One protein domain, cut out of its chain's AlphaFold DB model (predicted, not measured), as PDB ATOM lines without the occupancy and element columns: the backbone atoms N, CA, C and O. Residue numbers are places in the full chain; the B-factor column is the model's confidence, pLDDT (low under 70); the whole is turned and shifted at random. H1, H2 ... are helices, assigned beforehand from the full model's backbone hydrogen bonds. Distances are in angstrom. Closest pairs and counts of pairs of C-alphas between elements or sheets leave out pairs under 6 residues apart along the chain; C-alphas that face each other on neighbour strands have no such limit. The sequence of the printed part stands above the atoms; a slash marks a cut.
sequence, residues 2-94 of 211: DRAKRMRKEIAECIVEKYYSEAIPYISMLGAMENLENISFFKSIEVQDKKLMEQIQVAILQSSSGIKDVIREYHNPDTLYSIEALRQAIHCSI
ATOM      1  N   ASP A   2      30.834  12.550  47.137       86.75
ATOM      2  CA  ASP A   2      31.378  12.054  45.866       86.75
ATOM      3  C   ASP A   2      32.237  10.788  46.082       86.75
ATOM      4  O   ASP A   2      32.988  10.695  47.057       86.75
ATOM      5  N   ARG A   3      32.088   9.791  45.200       88.00
ATOM      6  CA  ARG A   3      32.794   8.501  45.255       88.00
ATOM      7  C   ARG A   3      34.311   8.698  45.221       88.00
ATOM      8  O   ARG A   3      34.997   8.064  46.020       88.00
ATOM      9  N   ALA A   4      34.806   9.606  44.377       90.62
ATOM     10  CA  ALA A   4      36.231   9.926  44.298       90.62
ATOM     11  C   ALA A   4      36.746  10.507  45.625       90.62
ATOM     12  O   ALA A   4      37.781  10.090  46.139       90.62
ATOM     13  N   LYS A   5      35.973  11.410  46.245       92.12
ATOM     14  CA  LYS A   5      36.308  11.989  47.556       92.12
ATOM     15  C   LYS A   5      36.403  10.929  48.659       92.12
ATOM     16  O   LYS A   5      37.297  11.031  49.493       92.12
ATOM     17  N   ARG A   6      35.519   9.922  48.662       92.81
ATOM     18  CA  ARG A   6      35.608   8.795  49.612       92.81
ATOM     19  C   ARG A   6      36.885   7.991  49.415       92.81
ATOM     20  O   ARG A   6      37.616   7.813  50.371       92.81
ATOM     21  N   MET A   7      37.181   7.580  48.183       94.50
ATOM     22  CA  MET A   7      38.388   6.798  47.891       94.50
ATOM     23  C   MET A   7      39.664   7.545  48.280       94.50
ATOM     24  O   MET A   7      40.533   6.959  48.907       94.50
ATOM     25  N   ARG A   8      39.757   8.851  47.990       95.19
ATOM     26  CA  ARG A   8      40.902   9.669  48.424       95.19
ATOM     27  C   ARG A   8      41.088   9.658  49.943       95.19
ATOM     28  O   ARG A   8      42.221   9.616  50.409       95.19
ATOM     29  N   LYS A   9      39.987   9.674  50.702       94.69
ATOM     30  CA  LYS A   9      40.013   9.578  52.165       94.69
ATOM     31  C   LYS A   9      40.524   8.205  52.629       94.69
ATOM     32  O   LYS A   9      41.477   8.173  53.393       94.69
ATOM     33  N   GLU A  10      39.955   7.114  52.116       95.50
ATOM     34  CA  GLU A  10      40.366   5.738  52.457       95.50
ATOM     35  C   GLU A  10      41.852   5.495  52.137       95.50
ATOM     36  O   GLU A  10      42.590   4.928  52.938       95.50
ATOM     37  N   ILE A  11      42.321   5.985  50.982       96.12
ATOM     38  CA  ILE A  11      43.733   5.904  50.579       96.12
ATOM     39  C   ILE A  11      44.622   6.627  51.593       96.12
ATOM     40  O   ILE A  11      45.636   6.077  52.015       96.12
ATOM     41  N   ALA A  12      44.249   7.846  51.992       94.81
ATOM     42  CA  ALA A  12      45.021   8.616  52.961       94.81
ATOM     43  C   ALA A  12      45.083   7.913  54.329       94.81
ATOM     44  O   ALA A  12      46.160   7.840  54.914       94.81
ATOM     45  N   GLU A  13      43.967   7.354  54.804       95.69
ATOM     46  CA  GLU A  13      43.902   6.594  56.061       95.69
ATOM     47  C   GLU A  13      44.812   5.355  56.005       95.69
ATOM     48  O   GLU A  13      45.705   5.216  56.843       95.69
ATOM     49  N   CYS A  14      44.704   4.540  54.948       94.62
ATOM     50  CA  CYS A  14      45.565   3.369  54.754       94.62
ATOM     51  C   CYS A  14      47.057   3.737  54.717       94.62
ATOM     52  O   CYS A  14      47.899   3.007  55.241       94.62
ATOM     53  N   ILE A  15      47.416   4.862  54.091       94.00
ATOM     54  CA  ILE A  15      48.812   5.308  53.993       94.00
ATOM     55  C   ILE A  15      49.351   5.750  55.356       94.00
ATOM     56  O   ILE A  15      50.473   5.375  55.706       94.00
ATOM     57  N   VAL A  16      48.565   6.510  56.125       93.06
ATOM     58  CA  VAL A  16      48.937   6.967  57.474       93.06
ATOM     59  C   VAL A  16      49.148   5.775  58.409       93.06
ATOM     60  O   VAL A  16      50.137   5.737  59.142       93.06
ATOM     61  N   GLU A  17      48.275   4.773  58.330       93.62
ATOM     62  CA  GLU A  17      48.352   3.545  59.133       93.62
ATOM     63  C   GLU A  17      49.361   2.517  58.587       93.62
ATOM     64  O   GLU A  17      49.616   1.489  59.213       93.62
ATOM     65  N   LYS A  18      50.007   2.821  57.451       90.81
ATOM     66  CA  LYS A  18      50.966   1.958  56.738       90.81
ATOM     67  C   LYS A  18      50.371   0.631  56.245       90.81
ATOM     68  O   LYS A  18      51.102  -0.325  55.984       90.81
ATOM     69  N   TYR A  19      49.060   0.583  56.031       93.06
ATOM     70  CA  TYR A  19      48.335  -0.523  55.404       93.06
ATOM     71  C   TYR A  19      48.387  -0.420  53.873       93.06
ATOM     72  O   TYR A  19      47.381  -0.335  53.173       93.06
ATOM     73  N   TYR A  20      49.602  -0.421  53.321       92.62
ATOM     74  CA  TYR A  20      49.833  -0.146  51.898       92.62
ATOM     75  C   TYR A  20      49.155  -1.143  50.953       92.62
ATOM     76  O   TYR A  20      48.664  -0.749  49.897       92.62
ATOM     77  N   SER A  21      49.063  -2.419  51.333       92.19
ATOM     78  CA  SER A  21      48.339  -3.426  50.548       92.19
ATOM     79  C   SER A  21      46.846  -3.123  50.424       92.19
ATOM     80  O   SER A  21      46.249  -3.442  49.400       92.19
ATOM     81  N   GLU A  22      46.251  -2.497  51.440       94.00
ATOM     82  CA  GLU A  22      44.830  -2.133  51.450       94.00
ATOM     83  C   GLU A  22      44.562  -0.867  50.628       94.00
ATOM     84  O   GLU A  22      43.493  -0.728  50.037       94.00
ATOM     85  N   ALA A  23      45.558   0.013  50.490       95.94
ATOM     86  CA  ALA A  23      45.467   1.202  49.645       95.94
ATOM     87  C   ALA A  23      45.461   0.881  48.136       95.94
ATOM     88  O   ALA A  23      44.848   1.614  47.355       95.94
ATOM     89  N   ILE A  24      46.128  -0.202  47.713       96.19
ATOM     90  CA  ILE A  24      46.316  -0.566  46.294       96.19
ATOM     91  C   ILE A  24      44.983  -0.659  45.527       96.19
ATOM     92  O   ILE A  24      44.843   0.052  44.528       96.19
ATOM     93  N   PRO A  25      43.974  -1.440  45.971       94.31
ATOM     94  CA  PRO A  25      42.695  -1.517  45.270       94.31
ATOM     95  C   PRO A  25      42.007  -0.157  45.129       94.31
ATOM     96  O   PRO A  25      41.472   0.145  44.063       94.31
ATOM     97  N   TYR A  26      42.050   0.692  46.162       96.50
ATOM     98  CA  TYR A  26      41.438   2.019  46.104       96.50
ATOM     99  C   TYR A  26      42.133   2.936  45.096       96.50
ATOM    100  O   TYR A  26      41.452   3.655  44.364       96.50
ATOM    101  N   ILE A  27      43.466   2.887  45.014       97.69
ATOM    102  CA  ILE A  27      44.245   3.643  44.024       97.69
ATOM    103  C   ILE A  27      43.882   3.199  42.608       97.69
ATOM    104  O   ILE A  27      43.589   4.046  41.766       97.69
ATOM    105  N   SER A  28      43.825   1.891  42.348       96.94
ATOM    106  CA  SER A  28      43.447   1.362  41.033       96.94
ATOM    107  C   SER A  28      42.009   1.723  40.659       96.94
ATOM    108  O   SER A  28      41.756   2.153  39.537       96.94
ATOM    109  N   MET A  29      41.064   1.623  41.601       95.56
ATOM    110  CA  MET A  29      39.672   2.029  41.374       95.56
ATOM    111  C   MET A  29      39.540   3.528  41.090       95.56
ATOM    112  O   MET A  29      38.715   3.915  40.267       95.56
ATOM    113  N   LEU A  30      40.326   4.368  41.770       96.25
ATOM    114  CA  LEU A  30      40.329   5.813  41.557       96.25
ATOM    115  C   LEU A  30      40.992   6.185  40.219       96.25
ATOM    116  O   LEU A  30      40.508   7.087  39.538       96.25
ATOM    117  N   GLY A  31      42.051   5.472  39.821       96.69
ATOM    118  CA  GLY A  31      42.693   5.608  38.509       96.69
ATOM    119  C   GLY A  31      41.771   5.209  37.354       96.69
ATOM    120  O   GLY A  31      41.679   5.927  36.363       96.69
ATOM    121  N   ALA A  32      40.990   4.138  37.529       95.75
ATOM    122  CA  ALA A  32      40.000   3.668  36.557       95.75
ATOM    123  C   ALA A  32      38.834   4.643  36.307       95.75
ATOM    124  O   ALA A  32      38.040   4.434  35.392       95.75
ATOM    125  N   MET A  33      38.717   5.714  37.104       93.81
ATOM    126  CA  MET A  33      37.775   6.805  36.836       93.81
ATOM    127  C   MET A  33      38.253   7.755  35.727       93.81
ATOM    128  O   MET A  33      37.468   8.601  35.314       93.81
ATOM    129  N   GLU A  34      39.513   7.648  35.289       90.94
ATOM    130  CA  GLU A  34      40.102   8.429  34.188       90.94
ATOM    131  C   GLU A  34      39.914   9.950  34.337       90.94
ATOM    132  O   GLU A  34      39.624  10.674  33.388       90.94
ATOM    133  N   ASN A  35      40.055  10.445  35.571       92.06
ATOM    134  CA  ASN A  35      39.873  11.856  35.892       92.06
ATOM    135  C   ASN A  35      41.223  12.531  36.175       92.06
ATOM    136  O   ASN A  35      41.897  12.207  37.156       92.06
ATOM    137  N   LEU A  36      41.565  13.533  35.358       92.19
ATOM    138  CA  LEU A  36      42.788  14.332  35.476       92.19
ATOM    139  C   LEU A  36      42.958  14.994  36.852       92.19
ATOM    140  O   LEU A  36      44.085  15.146  37.322       92.19
ATOM    141  N   GLU A  37      41.870  15.343  37.543       90.69
ATOM    142  CA  GLU A  37      41.934  15.933  38.887       90.69
ATOM    143  C   GLU A  37      42.597  14.989  39.904       90.69
ATOM    144  O   GLU A  37      43.291  15.447  40.817       90.69
ATOM    145  N   ASN A  38      42.453  13.668  39.727       92.88
ATOM    146  CA  ASN A  38      43.059  12.669  40.611       92.88
ATOM    147  C   ASN A  38      44.588  12.632  40.505       92.88
ATOM    148  O   ASN A  38      45.244  12.227  41.463       92.88
ATOM    149  N   ILE A  39      45.173  13.100  39.397       95.75
ATOM    150  CA  ILE A  39      46.631  13.112  39.204       95.75
ATOM    151  C   ILE A  39      47.310  13.965  40.276       95.75
ATOM    152  O   ILE A  39      48.350  13.575  40.805       95.75
ATOM    153  N   SER A  40      46.723  15.116  40.613       94.44
ATOM    154  CA  SER A  40      47.259  16.003  41.652       94.44
ATOM    155  C   SER A  40      47.305  15.312  43.018       94.44
ATOM    156  O   SER A  40      48.322  15.367  43.705       94.44
ATOM    157  N   PHE A  41      46.242  14.579  43.358       95.75
ATOM    158  CA  PHE A  41      46.169  13.770  44.568       95.75
ATOM    159  C   PHE A  41      47.223  12.659  44.558       95.75
ATOM    160  O   PHE A  41      47.997  12.553  45.503       95.75
ATOM    161  N   PHE A  42      47.320  11.881  43.479       97.00
ATOM    162  CA  PHE A  42      48.314  10.813  43.365       97.00
ATOM    163  C   PHE A  42      49.751  11.324  43.501       97.00
ATOM    164  O   PHE A  42      50.548  10.718  44.208       97.00
ATOM    165  N   LYS A  43      50.073  12.468  42.886       96.38
ATOM    166  CA  LYS A  43      51.397  13.100  42.992       96.38
ATOM    167  C   LYS A  43      51.711  13.643  44.387       96.38
ATOM    168  O   LYS A  43      52.880  13.823  44.694       96.38
ATOM    169  N   SER A  44      50.694  13.916  45.207       95.06
ATOM    170  CA  SER A  44      50.879  14.374  46.591       95.06
ATOM    171  C   SER A  44      51.170  13.242  47.581       95.06
ATOM    172  O   SER A  44      51.502  13.509  48.733       95.06
ATOM    173  N   ILE A  45      51.024  11.982  47.160       95.12
ATOM    174  CA  ILE A  45      51.295  10.827  48.013       95.12
ATOM    175  C   ILE A  45      52.801  10.565  48.045       95.12
ATOM    176  O   ILE A  45      53.396  10.170  47.043       95.12
ATOM    177  N   GLU A  46      53.400  10.717  49.223       91.38
ATOM    178  CA  GLU A  46      54.806  10.407  49.473       91.38
ATOM    179  C   GLU A  46      54.923   9.106  50.275       91.38
ATOM    180  O   GLU A  46      54.642   9.062  51.473       91.38
ATOM    181  N   VAL A  47      55.325   8.021  49.611       93.25
ATOM    182  CA  VAL A  47      55.510   6.703  50.236       93.25
ATOM    183  C   VAL A  47      56.773   6.028  49.707       93.25
ATOM    184  O   VAL A  47      57.169   6.221  48.563       93.25
ATOM    185  N   GLN A  48      57.428   5.225  50.548       92.12
ATOM    186  CA  GLN A  48      58.629   4.469  50.157       92.12
ATOM    187  C   GLN A  48      58.309   3.048  49.676       92.12
ATOM    188  O   GLN A  48      59.174   2.384  49.104       92.12
ATOM    189  N   ASP A  49      57.084   2.564  49.908       95.62
ATOM    190  CA  ASP A  49      56.689   1.223  49.487       95.62
ATOM    191  C   ASP A  49      56.660   1.120  47.961       95.62
ATOM    192  O   ASP A  49      55.901   1.811  47.279       95.62
ATOM    193  N   LYS A  50      57.500   0.231  47.426       94.88
ATOM    194  CA  LYS A  50      57.704   0.090  45.983       94.88
ATOM    195  C   LYS A  50      56.419  -0.296  45.249       94.88
ATOM    196  O   LYS A  50      56.164   0.241  44.175       94.88
ATOM    197  N   LYS A  51      55.624  -1.217  45.805       95.62
ATOM    198  CA  LYS A  51      54.404  -1.711  45.146       95.62
ATOM    199  C   LYS A  51      53.340  -0.625  45.105       95.62
ATOM    200  O   LYS A  51      52.692  -0.435  44.082       95.62
ATOM    201  N   LEU A  52      53.188   0.101  46.207       96.12
ATOM    202  CA  LEU A  52      52.257   1.211  46.290       96.12
ATOM    203  C   LEU A  52      52.656   2.342  45.335       96.12
ATOM    204  O   LEU A  52      51.811   2.816  44.580       96.12
ATOM    205  N   MET A  53      53.939   2.720  45.310       96.44
ATOM    206  CA  MET A  53      54.461   3.726  44.377       96.44
ATOM    207  C   MET A  53      54.207   3.352  42.920       96.44
ATOM    208  O   MET A  53      53.757   4.178  42.131       96.44
ATOM    209  N   GLU A  54      54.463   2.102  42.556       97.25
ATOM    210  CA  GLU A  54      54.216   1.608  41.207       97.25
ATOM    211  C   GLU A  54      52.722   1.632  40.853       97.25
ATOM    212  O   GLU A  54      52.347   2.099  39.778       97.25
ATOM    213  N   GLN A  55      51.844   1.230  41.779       98.12
ATOM    214  CA  GLN A  55      50.400   1.314  41.560       98.12
ATOM    215  C   GLN A  55      49.919   2.763  41.387       98.12
ATOM    216  O   GLN A  55      49.030   3.012  40.569       98.12
ATOM    217  N   ILE A  56      50.507   3.716  42.120       98.00
ATOM    218  CA  ILE A  56      50.255   5.154  41.953       98.00
ATOM    219  C   ILE A  56      50.668   5.598  40.547       98.00
ATOM    220  O   ILE A  56      49.898   6.287  39.878       98.00
ATOM    221  N   GLN A  57      51.840   5.179  40.062       97.88
ATOM    222  CA  GLN A  57      52.299   5.520  38.712       97.88
ATOM    223  C   GLN A  57      51.374   4.949  37.626       97.88
ATOM    224  O   GLN A  57      51.001   5.679  36.709       97.88
ATOM    225  N   VAL A  58      50.921   3.698  37.762       98.38
ATOM    226  CA  VAL A  58      49.926   3.101  36.851       98.38
ATOM    227  C   VAL A  58      48.589   3.850  36.911       98.38
ATOM    228  O   VAL A  58      47.981   4.104  35.873       98.38
ATOM    229  N   ALA A  59      48.129   4.262  38.096       98.12
ATOM    230  CA  ALA A  59      46.899   5.046  38.228       98.12
ATOM    231  C   ALA A  59      47.029   6.451  37.612       98.12
ATOM    232  O   ALA A  59      46.061   6.956  37.041       98.12
ATOM    233  N   ILE A  60      48.215   7.070  37.679       98.12
ATOM    234  CA  ILE A  60      48.522   8.325  36.977       98.12
ATOM    235  C   ILE A  60      48.511   8.109  35.463       98.12
ATOM    236  O   ILE A  60      47.880   8.905  34.767       98.12
ATOM    237  N   LEU A  61      49.166   7.055  34.956       97.88
ATOM    238  CA  LEU A  61      49.137   6.687  33.534       97.88
ATOM    239  C   LEU A  61      47.687   6.567  33.061       97.88
ATOM    240  O   LEU A  61      47.273   7.272  32.146       97.88
ATOM    241  N   GLN A  62      46.892   5.765  33.768       97.69
ATOM    242  CA  GLN A  62      45.493   5.558  33.426       97.69
ATOM    243  C   GLN A  62      44.666   6.846  33.494       97.69
ATOM    244  O   GLN A  62      43.876   7.116  32.597       97.69
ATOM    245  N   SER A  63      44.863   7.672  34.524       96.38
ATOM    246  CA  SER A  63      44.145   8.948  34.653       96.38
ATOM    247  C   SER A  63      44.514   9.951  33.561       96.38
ATOM    248  O   SER A  63      43.724  10.841  33.268       96.38
ATOM    249  N   SER A  64      45.717   9.833  32.993       95.44
ATOM    250  CA  SER A  64      46.243  10.762  31.989       95.44
ATOM    251  C   SER A  64      45.876  10.357  30.564       95.44
ATOM    252  O   SER A  64      45.596  11.229  29.746       95.44
ATOM    253  N   SER A  65      45.910   9.059  30.252       93.94
ATOM    254  CA  SER A  65      45.778   8.566  28.876       93.94
ATOM    255  C   SER A  65      44.837   7.369  28.699       93.94
ATOM    256  O   SER A  65      44.681   6.856  27.590       93.94
ATOM    257  N   GLY A  66      44.143   6.973  29.765       96.12
ATOM    258  CA  GLY A  66      43.077   5.978  29.743       96.12
ATOM    259  C   GLY A  66      43.553   4.526  29.744       96.12
ATOM    260  O   GLY A  66      44.744   4.211  29.681       96.12
ATOM    261  N   ILE A  67      42.590   3.602  29.811       97.12
ATOM    262  CA  ILE A  67      42.854   2.161  29.927       97.12
ATOM    263  C   ILE A  67      43.658   1.582  28.754       97.12
ATOM    264  O   ILE A  67      44.423   0.637  28.934       97.12
ATOM    265  N   LYS A  68      43.524   2.144  27.545       96.94
ATOM    266  CA  LYS A  68      44.225   1.649  26.344       96.94
ATOM    267  C   LYS A  68      45.736   1.716  26.497       96.94
ATOM    268  O   LYS A  68      46.432   0.802  26.061       96.94
ATOM    269  N   ASP A  69      46.229   2.759  27.147       96.81
ATOM    270  CA  ASP A  69      47.654   2.931  27.389       96.81
ATOM    271  C   ASP A  69      48.163   1.986  28.480       96.81
ATOM    272  O   ASP A  69      49.251   1.433  28.341       96.81
ATOM    273  N   VAL A  70      47.353   1.706  29.506       98.06
ATOM    274  CA  VAL A  70      47.661   0.658  30.497       98.06
ATOM    275  C   VAL A  70      47.736  -0.716  29.827       98.06
ATOM    276  O   VAL A  70      48.667  -1.469  30.087       98.06
ATOM    277  N   ILE A  71      46.796  -1.043  28.934       96.88
ATOM    278  CA  ILE A  71      46.804  -2.306  28.176       96.88
ATOM    279  C   ILE A  71      48.013  -2.373  27.233       96.88
ATOM    280  O   ILE A  71      48.624  -3.429  27.078       96.88
ATOM    281  N   ARG A  72      48.387  -1.252  26.605       96.81
ATOM    282  CA  ARG A  72      49.589  -1.171  25.767       96.81
ATOM    283  C   ARG A  72      50.847  -1.470  26.582       96.81
ATOM    284  O   ARG A  72      51.657  -2.275  26.140       96.81
ATOM    285  N   GLU A  73      50.979  -0.874  27.766       97.19
ATOM    286  CA  GLU A  73      52.076  -1.180  28.692       97.19
ATOM    287  C   GLU A  73      52.030  -2.627  29.186       97.19
ATOM    288  O   GLU A  73      53.063  -3.280  29.267       97.19
ATOM    289  N   TYR A  74      50.842  -3.176  29.440       95.38
ATOM    290  CA  TYR A  74      50.675  -4.568  29.873       95.38
ATOM    291  C   TYR A  74      51.212  -5.580  28.857       95.38
ATOM    292  O   TYR A  74      51.757  -6.615  29.241       95.38
ATOM    293  N   HIS A  75      51.105  -5.269  27.567       92.38
ATOM    294  CA  HIS A  75      51.650  -6.099  26.496       92.38
ATOM    295  C   HIS A  75      53.082  -5.723  26.088       92.38
ATOM    296  O   HIS A  75      53.657  -6.395  25.230       92.38
ATOM    297  N   ASN A  76      53.664  -4.672  26.671       94.56
ATOM    298  CA  ASN A  76      55.022  -4.246  26.366       94.56
ATOM    299  C   ASN A  76      56.032  -5.132  27.125       94.56
ATOM    300  O   ASN A  76      56.057  -5.100  28.357       94.56
ATOM    301  N   PRO A  77      56.885  -5.916  26.434       89.81
ATOM    302  CA  PRO A  77      57.864  -6.783  27.093       89.81
ATOM    303  C   PRO A  77      58.923  -6.006  27.887       89.81
ATOM    304  O   PRO A  77      59.485  -6.555  28.833       89.81
ATOM    305  N   ASP A  78      59.152  -4.741  27.530       94.62
ATOM    306  CA  ASP A  78      60.128  -3.849  28.157       94.62
ATOM    307  C   ASP A  78      59.459  -2.843  29.109       94.62
ATOM    308  O   ASP A  78      60.023  -1.788  29.414       94.62
ATOM    309  N   THR A  79      58.227  -3.126  29.557       93.88
ATOM    310  CA  THR A  79      57.513  -2.224  30.462       93.88
ATOM    311  C   THR A  79      58.278  -2.027  31.771       93.88
ATOM    312  O   THR A  79      58.872  -2.949  32.335       93.88
ATOM    313  N   LEU A  80      58.249  -0.792  32.269       92.69
ATOM    314  CA  LEU A  80      58.858  -0.428  33.548       92.69
ATOM    315  C   LEU A  80      57.943  -0.742  34.740       92.69
ATOM    316  O   LEU A  80      58.396  -0.652  35.880       92.69
ATOM    317  N   TYR A  81      56.680  -1.092  34.481       95.81
ATOM    318  CA  TYR A  81      55.694  -1.417  35.504       95.81
ATOM    319  C   TYR A  81      55.597  -2.923  35.728       95.81
ATOM    320  O   TYR A  81      55.716  -3.735  34.811       95.81
ATOM    321  N   SER A  82      55.281  -3.323  36.951       94.31
ATOM    322  CA  SER A  82      54.939  -4.698  37.247       94.31
ATOM    323  C   SER A  82      53.643  -5.093  36.552       94.31
ATOM    324  O   SER A  82      52.644  -4.366  36.511       94.31
ATOM    325  N   ILE A  83      53.661  -6.319  36.042       92.12
ATOM    326  CA  ILE A  83      52.501  -6.964  35.439       92.12
ATOM    327  C   ILE A  83      51.325  -7.005  36.422       92.12
ATOM    328  O   ILE A  83      50.174  -6.846  36.023       92.12
ATOM    329  N   GLU A  84      51.608  -7.193  37.708       92.06
ATOM    330  CA  GLU A  84      50.612  -7.199  38.770       92.06
ATOM    331  C   GLU A  84      49.894  -5.839  38.902       92.06
ATOM    332  O   GLU A  84      48.663  -5.814  38.944       92.06
ATOM    333  N   ALA A  85      50.619  -4.710  38.883       95.75
ATOM    334  CA  ALA A  85      50.017  -3.374  38.980       95.75
ATOM    335  C   ALA A  85      49.176  -3.008  37.742       95.75
ATOM    336  O   ALA A  85      48.072  -2.466  37.863       95.75
ATOM    337  N   LEU A  86      49.674  -3.344  36.546       96.50
ATOM    338  CA  LEU A  86      48.957  -3.128  35.284       96.50
ATOM    339  C   LEU A  86      47.665  -3.953  35.224       96.50
ATOM    340  O   LEU A  86      46.608  -3.433  34.868       96.50
ATOM    341  N   ARG A  87      47.707  -5.221  35.651       92.88
ATOM    342  CA  ARG A  87      46.501  -6.057  35.724       92.88
ATOM    343  C   ARG A  87      45.488  -5.546  36.721       92.88
ATOM    344  O   ARG A  87      44.300  -5.552  36.410       92.88
ATOM    345  N   GLN A  88      45.923  -5.111  37.900       93.94
ATOM    346  CA  GLN A  88      45.009  -4.553  38.888       93.94
ATOM    347  C   GLN A  88      44.238  -3.359  38.298       93.94
ATOM    348  O   GLN A  88      43.021  -3.275  38.457       93.94
ATOM    349  N   ALA A  89      44.916  -2.486  37.546       96.50
ATOM    350  CA  ALA A  89      44.271  -1.390  36.823       96.50
ATOM    351  C   ALA A  89      43.277  -1.887  35.753       96.50
ATOM    352  O   ALA A  89      42.144  -1.401  35.697       96.50
ATOM    353  N   ILE A  90      43.638  -2.910  34.967       96.06
ATOM    354  CA  ILE A  90      42.734  -3.540  33.986       96.06
ATOM    355  C   ILE A  90      41.486  -4.122  34.669       96.06
ATOM    356  O   ILE A  90      40.364  -3.831  34.253       96.06
ATOM    357  N   HIS A  91      41.640  -4.861  35.769       92.00
ATOM    358  CA  HIS A  91      40.517  -5.424  36.527       92.00
ATOM    359  C   HIS A  91      39.619  -4.363  37.159       92.00
ATOM    360  O   HIS A  91      38.406  -4.547  37.222       92.00
ATOM    361  N   CYS A  92      40.174  -3.237  37.604       93.69
ATOM    362  CA  CYS A  92      39.370  -2.121  38.102       93.69
ATOM    363  C   CYS A  92      38.599  -1.385  36.990       93.69
ATOM    364  O   CYS A  92      37.732  -0.571  37.305       93.69
ATOM    365  N   SER A  93      38.867  -1.707  35.722       94.94
ATOM    366  CA  SER A  93      38.322  -1.039  34.533       94.94
ATOM    367  C   SER A  93      37.371  -1.916  33.719       94.94
ATOM    368  O   SER A  93      37.052  -1.597  32.583       94.94
ATOM    369  N   ILE A  94      36.879  -3.017  34.290       91.81
ATOM    370  CA  ILE A  94      35.919  -3.970  33.692       91.81
ATOM    371  C   ILE A  94      34.582  -3.363  33.230       91.81
ATOM    372  O   ILE A  94      33.784  -4.040  32.592       91.81
TER     373      ILE A  94
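Overview. This is residues 2 to 94 of the 211 residues of an uncharacterized protein of Bacillus anthracis (UniProt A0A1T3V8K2). Two helices, H2 and H4, lie side by side as the core; H1 packs on H2, H3 packs on H4, and H6 crosses both H2 and H4, with H5 folded back beside it. The printed part has 93 residues with six named helices, H1 to H6 in order, and no named strand: all helix, part aligned and part crossed. It is compact, with a radius of gyration of the C-alphas of 12.1 A, and spans 35 by 27 by 21 A.

Arrangement. H1, residues 3 to 16, and H2, residues 20 to 31, form a hairpin at a shallow tilt of 24 degrees; their closest C-alphas, of Ile 11 and Ala 23, are 5.1 A apart. H3, residues 37 to 43, and H4, residues 50 to 65, form another, with closest C-alphas of Ile 39 and Ile 60 at 5.6 A. H4 is the hub, touching four helices; it runs the same way as H2 at a shallow tilt of 4 degrees, with closest C-alphas of Gly 31 and Ala 59 at 4.3 A. H5, residues 67 to 74, forms a hairpin with H4 at a steep tilt of 45 degrees, touching residues 58 to 62 alone, with closest C-alphas of Gln 62 and Val 70 at 6.1 A. H6, residues 83 to 92, forms a hairpin with H5 and touches H2 at a steep tilt of 55 degrees, with closest C-alphas of Ser 28 and Ala 89 at 5.1 A. H1 is apart from H4, H5 and H6. Every O i to N i+4 pair is within hydrogen-bond range in H1, H4, H5 and H6, against 6 of 8 in H2 and 2 of 3 in H3.

Along the chain. H1 begins at C-alpha 3 (32.794, 8.501, 45.255) and is 20.3 A long; H2 measures 16.2 A, H4 22.5 A and H6 14.2 A, ending at C-alpha 92 (39.370, -2.121, 38.102).

Size, cuts and confidence. The farthest C-alphas, of Asp 2 and Pro 77, are 37.5 A apart. The printed part has no cut, no link is long, and no printed residue is under 70 in pLDDT.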